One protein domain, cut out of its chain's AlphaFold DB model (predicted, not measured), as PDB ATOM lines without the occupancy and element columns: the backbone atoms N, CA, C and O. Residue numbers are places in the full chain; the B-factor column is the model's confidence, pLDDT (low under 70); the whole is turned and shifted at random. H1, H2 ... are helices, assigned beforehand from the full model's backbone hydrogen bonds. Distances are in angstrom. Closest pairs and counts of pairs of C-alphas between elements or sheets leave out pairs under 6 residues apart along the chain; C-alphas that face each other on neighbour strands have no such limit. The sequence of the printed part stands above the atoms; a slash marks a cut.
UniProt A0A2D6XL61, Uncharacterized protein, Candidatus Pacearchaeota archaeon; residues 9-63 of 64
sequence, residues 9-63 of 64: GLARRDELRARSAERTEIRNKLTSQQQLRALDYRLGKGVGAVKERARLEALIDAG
ATOM      1  N   GLY A   9     167.419 154.730 179.659       76.06
ATOM      2  CA  GLY A   9     168.170 154.912 178.413       76.06
ATOM      3  C   GLY A   9     168.592 153.591 177.757       76.06
ATOM      4  O   GLY A   9     168.517 153.475 176.537       76.06
ATOM      5  N   LEU A  10     168.975 152.585 178.553       76.81
ATOM      6  CA  LEU A  10     169.319 151.252 178.044       76.81
ATOM      7  C   LEU A  10     168.067 150.516 177.562       76.81
ATOM      8  O   LEU A  10     168.055 150.050 176.428       76.81
ATOM      9  N   ALA A  11     166.992 150.536 178.359       79.62
ATOM     10  CA  ALA A  11     165.710 149.939 177.980       79.62
ATOM     11  C   ALA A  11     165.181 150.512 176.651       79.62
ATOM     12  O   ALA A  11     164.881 149.766 175.725       79.62
ATOM     13  N   ARG A  12     165.195 151.844 176.493       84.88
ATOM     14  CA  ARG A  12     164.799 152.504 175.239       84.88
ATOM     15  C   ARG A  12     165.699 152.123 174.060       84.88
ATOM     16  O   ARG A  12     165.222 152.000 172.936       84.88
ATOM     17  N   ARG A  13     167.007 151.964 174.283       88.00
ATOM     18  CA  ARG A  13     167.946 151.557 173.228       88.00
ATOM     19  C   ARG A  13     167.671 150.129 172.759       88.00
ATOM     20  O   ARG A  13     167.690 149.886 171.554       88.00
ATOM     21  N   ASP A  14     167.400 149.221 173.687       89.94
ATOM     22  CA  ASP A  14     167.105 147.824 173.370       89.94
ATOM     23  C   ASP A  14     165.753 147.694 172.651       89.94
ATOM     24  O   ASP A  14     165.673 147.008 171.633       89.94
ATOM     25  N   GLU A  15     164.737 148.460 173.060       89.88
ATOM     26  CA  GLU A  15     163.459 148.565 172.339       89.88
ATOM     27  C   GLU A  15     163.635 149.073 170.898       89.88
ATOM     28  O   GLU A  15     163.069 148.517 169.954       89.88
ATOM     29  N   LEU A  16     164.434 150.128 170.695       91.19
ATOM     30  CA  LEU A  16     164.700 150.661 169.357       91.19
ATOM     31  C   LEU A  16     165.462 149.660 168.482       91.19
ATOM     32  O   LEU A  16     165.183 149.568 167.283       91.19
ATOM     33  N   ARG A  17     166.393 148.902 169.072       92.81
ATOM     34  CA  ARG A  17     167.121 147.835 168.379       92.81
ATOM     35  C   ARG A  17     166.176 146.710 167.966       92.81
ATOM     36  O   ARG A  17     166.209 146.336 166.798       92.81
ATOM     37  N   ALA A  18     165.313 146.241 168.868       93.25
ATOM     38  CA  ALA A  18     164.320 145.206 168.579       93.25
ATOM     39  C   ALA A  18     163.396 145.624 167.425       93.25
ATOM     40  O   ALA A  18     163.327 144.945 166.405       93.25
ATOM     41  N   ARG A  19     162.818 146.832 167.498       91.56
ATOM     42  CA  ARG A  19     161.985 147.381 166.412       91.56
ATOM     43  C   ARG A  19     162.744 147.518 165.095       91.56
ATOM     44  O   ARG A  19     162.154 147.412 164.023       91.56
ATOM     45  N   SER A  20     164.039 147.832 165.141       91.88
ATOM     46  CA  SER A  20     164.848 147.904 163.925       91.88
ATOM     47  C   SER A  20     165.120 146.527 163.334       91.88
ATOM     48  O   SER A  20     165.056 146.398 162.115       91.88
ATOM     49  N   ALA A  21     165.390 145.526 164.171       93.62
ATOM     50  CA  ALA A  21     165.574 144.146 163.742       93.62
ATOM     51  C   ALA A  21     164.301 143.605 163.080       93.62
ATOM     52  O   ALA A  21     164.371 143.155 161.942       93.62
ATOM     53  N   GLU A  22     163.135 143.780 163.706       92.88
ATOM     54  CA  GLU A  22     161.842 143.365 163.142       92.88
ATOM     55  C   GLU A  22     161.579 143.993 161.765       92.88
ATOM     56  O   GLU A  22     161.208 143.307 160.812       92.88
ATOM     57  N   ARG A  23     161.827 145.303 161.613       88.75
ATOM     58  CA  ARG A  23     161.684 145.979 160.312       88.75
ATOM     59  C   ARG A  23     162.624 145.403 159.256       88.75
ATOM     60  O   ARG A  23     162.229 145.296 158.095       88.75
ATOM     61  N   THR A  24     163.853 145.071 159.641       89.81
ATOM     62  CA  THR A  24     164.833 144.455 158.743       89.81
ATOM     63  C   THR A  24     164.407 143.043 158.355       89.81
ATOM     64  O   THR A  24     164.457 142.707 157.178       89.81
ATOM     65  N   GLU A  25     163.921 142.234 159.295       92.88
ATOM     66  CA  GLU A  25     163.430 140.886 159.004       92.88
ATOM     67  C   GLU A  25     162.237 140.903 158.053       92.88
ATOM     68  O   GLU A  25     162.223 140.163 157.071       92.88
ATOM     69  N   ILE A  26     161.260 141.780 158.301       90.94
ATOM     70  CA  ILE A  26     160.112 141.949 157.406       90.94
ATOM     71  C   ILE A  26     160.599 142.359 156.016       90.94
ATOM     72  O   ILE A  26     160.163 141.774 155.029       90.94
ATOM     73  N   ARG A  27     161.539 143.311 155.923       90.25
ATOM     74  CA  ARG A  27     162.119 143.729 154.639       90.25
ATOM     75  C   ARG A  27     162.813 142.572 153.922       90.25
ATOM     76  O   ARG A  27     162.592 142.407 152.729       90.25
ATOM     77  N   ASN A  28     163.606 141.773 154.629       90.75
ATOM     78  CA  ASN A  28     164.363 140.664 154.047       90.75
ATOM     79  C   ASN A  28     163.463 139.538 153.519       90.75
ATOM     80  O   ASN A  28     163.870 138.816 152.616       90.75
ATOM     81  N   LYS A  29     162.242 139.400 154.050       93.81
ATOM     82  CA  LYS A  29     161.237 138.453 153.540       93.81
ATOM     83  C   LYS A  29     160.566 138.921 152.243       93.81
ATOM     84  O   LYS A  29     159.914 138.119 151.581       93.81
ATOM     85  N   LEU A  30     160.691 140.201 151.885       93.00
ATOM     86  CA  LEU A  30     160.111 140.755 150.663       93.00
ATOM     87  C   LEU A  30     161.054 140.552 149.475       93.00
ATOM     88  O   LEU A  30     162.262 140.770 149.584       93.00
ATOM     89  N   THR A  31     160.488 140.233 148.312       95.25
ATOM     90  CA  THR A  31     161.231 140.216 147.044       95.25
ATOM     91  C   THR A  31     161.696 141.622 146.658       95.25
ATOM     92  O   THR A  31     161.119 142.615 147.106       95.25
ATOM     93  N   SER A  32     162.685 141.742 145.768       94.50
ATOM     94  CA  SER A  32     163.182 143.050 145.314       94.50
ATOM     95  C   SER A  32     162.066 143.954 144.762       94.50
ATOM     96  O   SER A  32     162.013 145.141 145.083       94.50
ATOM     97  N   GLN A  33     161.099 143.386 144.024       94.75
ATOM     98  CA  GLN A  33     159.918 144.120 143.540       94.75
ATOM     99  C   GLN A  33     159.019 144.604 144.683       94.75
ATOM    100  O   GLN A  33     158.545 145.740 144.674       94.75
ATOM    101  N   GLN A  34     158.776 143.754 145.681       95.69
ATOM    102  CA  GLN A  34     157.968 144.114 146.845       95.69
ATOM    103  C   GLN A  34     158.666 145.170 147.711       95.69
ATOM    104  O   GLN A  34     158.012 146.094 148.192       95.69
ATOM    105  N   GLN A  35     159.990 145.089 147.866       95.31
ATOM    106  CA  GLN A  35     160.780 146.095 148.575       95.31
ATOM    107  C   GLN A  35     160.728 147.458 147.877       95.31
ATOM    108  O   GLN A  35     160.622 148.478 148.564       95.31
ATOM    109  N   LEU A  36     160.761 147.485 146.541       94.94
ATOM    110  CA  LEU A  36     160.642 148.716 145.759       94.94
ATOM    111  C   LEU A  36     159.248 149.343 145.918       94.94
ATOM    112  O   LEU A  36     159.139 150.524 146.237       94.94
ATOM    113  N   ARG A  37     158.182 148.533 145.833       94.62
ATOM    114  CA  ARG A  37     156.804 148.992 146.089       94.62
ATOM    115  C   ARG A  37     156.621 149.529 147.509       94.62
ATOM    116  O   ARG A  37     155.950 150.537 147.706       94.62
ATOM    117  N   ALA A  38     157.231 148.886 148.503       93.50
ATOM    118  CA  ALA A  38     157.191 149.359 149.884       93.50
ATOM    119  C   ALA A  38     157.911 150.710 150.060       93.50
ATOM    120  O   ALA A  38     157.472 151.535 150.860       93.50
ATOM    121  N   LEU A  39     158.998 150.957 149.317       92.81
ATOM    122  CA  LEU A  39     159.655 152.268 149.290       92.81
ATOM    123  C   LEU A  39     158.761 153.328 148.642       92.81
ATOM    124  O   LEU A  39     158.609 154.407 149.214       92.81
ATOM    125  N   ASP A  40     158.126 153.008 147.514       94.94
ATOM    126  CA  ASP A  40     157.180 153.907 146.841       94.94
ATOM    127  C   ASP A  40     155.990 154.274 147.724       94.94
ATOM    128  O   ASP A  40     155.612 155.441 147.780       94.94
ATOM    129  N   TYR A  41     155.441 153.310 148.462       93.75
ATOM    130  CA  TYR A  41     154.342 153.560 149.392       93.75
ATOM    131  C   TYR A  41     154.744 154.499 150.540       93.75
ATOM    132  O   TYR A  41     153.963 155.353 150.946       93.75
ATOM    133  N   ARG A  42     155.964 154.356 151.076       91.06
ATOM    134  CA  ARG A  42     156.409 155.121 152.257       91.06
ATOM    135  C   ARG A  42     156.913 156.518 151.931       91.06
ATOM    136  O   ARG A  42     156.746 157.414 152.751       91.06
ATOM    137  N   LEU A  43     157.603 156.674 150.805       93.12
ATOM    138  CA  LEU A  43     158.286 157.922 150.451       93.12
ATOM    139  C   LEU A  43     157.599 158.665 149.302       93.12
ATOM    140  O   LEU A  43     157.847 159.852 149.126       93.12
ATOM    141  N   GLY A  44     156.742 157.987 148.540       92.44
ATOM    142  CA  GLY A  44     156.254 158.446 147.245       92.44
ATOM    143  C   GLY A  44     157.061 157.833 146.099       92.44
ATOM    144  O   GLY A  44     158.246 157.506 146.240       92.44
ATOM    145  N   LYS A  45     156.412 157.661 144.942       92.38
ATOM    146  CA  LYS A  45     157.039 157.054 143.763       92.38
ATOM    147  C   LYS A  45     158.219 157.895 143.278       92.38
ATOM    148  O   LYS A  45     158.060 159.081 143.014       92.38
ATOM    149  N   GLY A  46     159.397 157.280 143.168       89.31
ATOM    150  CA  GLY A  46     160.625 157.965 142.735       89.31
ATOM    151  C   GLY A  46     161.191 158.982 143.736       89.31
ATOM    152  O   GLY A  46     162.163 159.665 143.428       89.31
ATOM    153  N   VAL A  47     160.625 159.080 144.943       94.00
ATOM    154  CA  VAL A  47     161.071 160.030 145.967       94.00
ATOM    155  C   VAL A  47     162.064 159.354 146.911       94.00
ATOM    156  O   VAL A  47     161.801 158.269 147.442       94.00
ATOM    157  N   GLY A  48     163.206 160.014 147.134       94.12
ATOM    158  CA  GLY A  48     164.232 159.589 148.088       94.12
ATOM    159  C   GLY A  48     164.838 158.214 147.788       94.12
ATOM    160  O   GLY A  48     164.590 157.614 146.747       94.12
ATOM    161  N   ALA A  49     165.666 157.713 148.711       93.75
ATOM    162  CA  ALA A  49     166.254 156.366 148.658       93.75
ATOM    163  C   ALA A  49     166.892 155.974 147.300       93.75
ATOM    164  O   ALA A  49     166.909 154.800 146.947       93.75
ATOM    165  N   VAL A  50     167.440 156.944 146.555       95.25
ATOM    166  CA  VAL A  50     167.882 156.794 145.151       95.25
ATOM    167  C   VAL A  50     168.798 155.584 144.945       95.25
ATOM    168  O   VAL A  50     168.576 154.783 144.044       95.25
ATOM    169  N   LYS A  51     169.791 155.404 145.823       96.12
ATOM    170  CA  LYS A  51     170.731 154.273 145.748       96.12
ATOM    171  C   LYS A  51     170.048 152.922 145.957       96.12
ATOM    172  O   LYS A  51     170.365 151.961 145.268       96.12
ATOM    173  N   GLU A  52     169.120 152.857 146.907       94.19
ATOM    174  CA  GLU A  52     168.399 151.620 147.210       94.19
ATOM    175  C   GLU A  52     167.433 151.263 146.081       94.19
ATOM    176  O   GLU A  52     167.336 150.102 145.705       94.19
ATOM    177  N   ARG A  53     166.772 152.265 145.492       94.75
ATOM    178  CA  ARG A  53     165.914 152.088 144.315       94.75
ATOM    179  C   ARG A  53     166.698 151.508 143.145       94.75
ATOM    180  O   ARG A  53     166.344 150.435 142.675       94.75
ATOM    181  N   ALA A  54     167.812 152.143 142.779       95.38
ATOM    182  CA  ALA A  54     168.670 151.674 141.695       95.38
ATOM    183  C   ALA A  54     169.194 150.249 141.940       95.38
ATOM    184  O   ALA A  54     169.207 149.420 141.036       95.38
ATOM    185  N   ARG A  55     169.584 149.929 143.182       95.38
ATOM    186  CA  ARG A  55     170.005 148.571 143.552       95.38
ATOM    187  C   ARG A  55     168.875 147.557 143.378       95.38
ATOM    188  O   ARG A  55     169.107 146.481 142.837       95.38
ATOM    189  N   LEU A  56     167.677 147.868 143.873       94.31
ATOM    190  CA  LEU A  56     166.524 146.974 143.772       94.31
ATOM    191  C   LEU A  56     166.102 146.772 142.319       94.31
ATOM    192  O   LEU A  56     165.837 145.640 141.938       94.31
ATOM    193  N   GLU A  57     166.087 147.832 141.512       94.25
ATOM    194  CA  GLU A  57     165.813 147.773 140.073       94.25
ATOM    195  C   GLU A  57     166.832 146.889 139.348       94.25
ATOM    196  O   GLU A  57     166.432 145.957 138.657       94.25
ATOM    197  N   ALA A  58     168.131 147.063 139.612       95.50
ATOM    198  CA  ALA A  58     169.172 146.206 139.045       95.50
ATOM    199  C   ALA A  58     168.998 144.724 139.427       95.50
ATOM    200  O   ALA A  58     169.180 143.844 138.590       95.50
ATOM    201  N   LEU A  59     168.611 144.429 140.675       94.00
ATOM    202  CA  LEU A  59     168.316 143.057 141.111       94.00
ATOM    203  C   LEU A  59     167.058 142.482 140.446       94.00
ATOM    204  O   LEU A  59     166.984 141.276 140.234       94.00
ATOM    205  N   ILE A  60     166.059 143.319 140.158       93.81
ATOM    206  CA  ILE A  60     164.843 142.908 139.445       93.81
ATOM    207  C   ILE A  60     165.174 142.584 137.991       93.81
ATOM    208  O   ILE A  60     164.691 141.580 137.476       93.81
ATOM    209  N   ASP A  61     165.987 143.414 137.343       93.00
ATOM    210  CA  ASP A  61     166.361 143.225 135.945       93.00
ATOM    211  C   ASP A  61     167.337 142.061 135.751       93.00
ATOM    212  O   ASP A  61     167.201 141.330 134.780       93.00
ATOM    213  N   ALA A  62     168.251 141.819 136.695       89.31
ATOM    214  CA  ALA A  62     169.147 140.659 136.662       89.31
ATOM    215  C   ALA A  62     168.439 139.310 136.911       89.31
ATOM    216  O   ALA A  62     169.035 138.261 136.689       89.31
ATOM    217  N   GLY A  63     167.204 139.333 137.427       78.50
ATOM    218  CA  GLY A  63     166.379 138.144 137.669       78.50
ATOM    219  C   GLY A  63     165.321 137.873 136.592       78.50
ATOM    220  O   GLY A  63     164.494 136.982 136.798       78.50
TER     221      GLY A  63
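Overview. This is residues 9 to 63 of the 64 residues of an uncharacterized protein of Candidatus Pacearchaeota archaeon (UniProt A0A2D6XL61). One long helix, H1, sticks out as an arm through residues 9 to 25 from a small body made of a helical hairpin, H2 and H3. The printed part has 55 residues with three named helices, H1, H2 and H3 in chain order, and no named strand: all helix. It is loose, with a radius of gyration of the C-alphas of 13.8 A, and elongated, spanning 43 by 22 by 16 A.

Along the chain. H1, residues 9 to 28, begins at C-alpha 9 (168.170, 154.912, 178.413) and is 28.5 A long from first to last C-alpha. H2, residues 32 to 43, begins at C-alpha 32 (163.182, 143.050, 145.314) and measures 16.5 A. H3, residues 50 to 61, also 16.5 A, ends at C-alpha 61 (166.361, 143.225, 135.945).

Arrangement. H1 and H2 are close but not clearly touching; their closest C-alphas, of Arg 27 and Gln 35, are 6.6 A apart. They run opposite ways at a steep tilt of 50 degrees. H2 and H3 touch, their closest C-alphas, of Ser 32 and Leu 56, being 5.4 A apart. This hairpin runs opposite ways at a shallow tilt of 29 degrees. H1 and H3 are apart. In H1, H2 and H3 every O i to N i+4 pair is within hydrogen-bond range.

Size, cuts and confidence. The C-alphas farthest apart, of Gly 9 and Ala 62, are 44.1 A apart. Without residues 9 to 25, which stand free, the body spans 24 by 20 by 12 A. The link from H1 to H2 is tight, that from H2 to H3 short. The printed part has no cut, and no printed residue is under 70 in pLDDT.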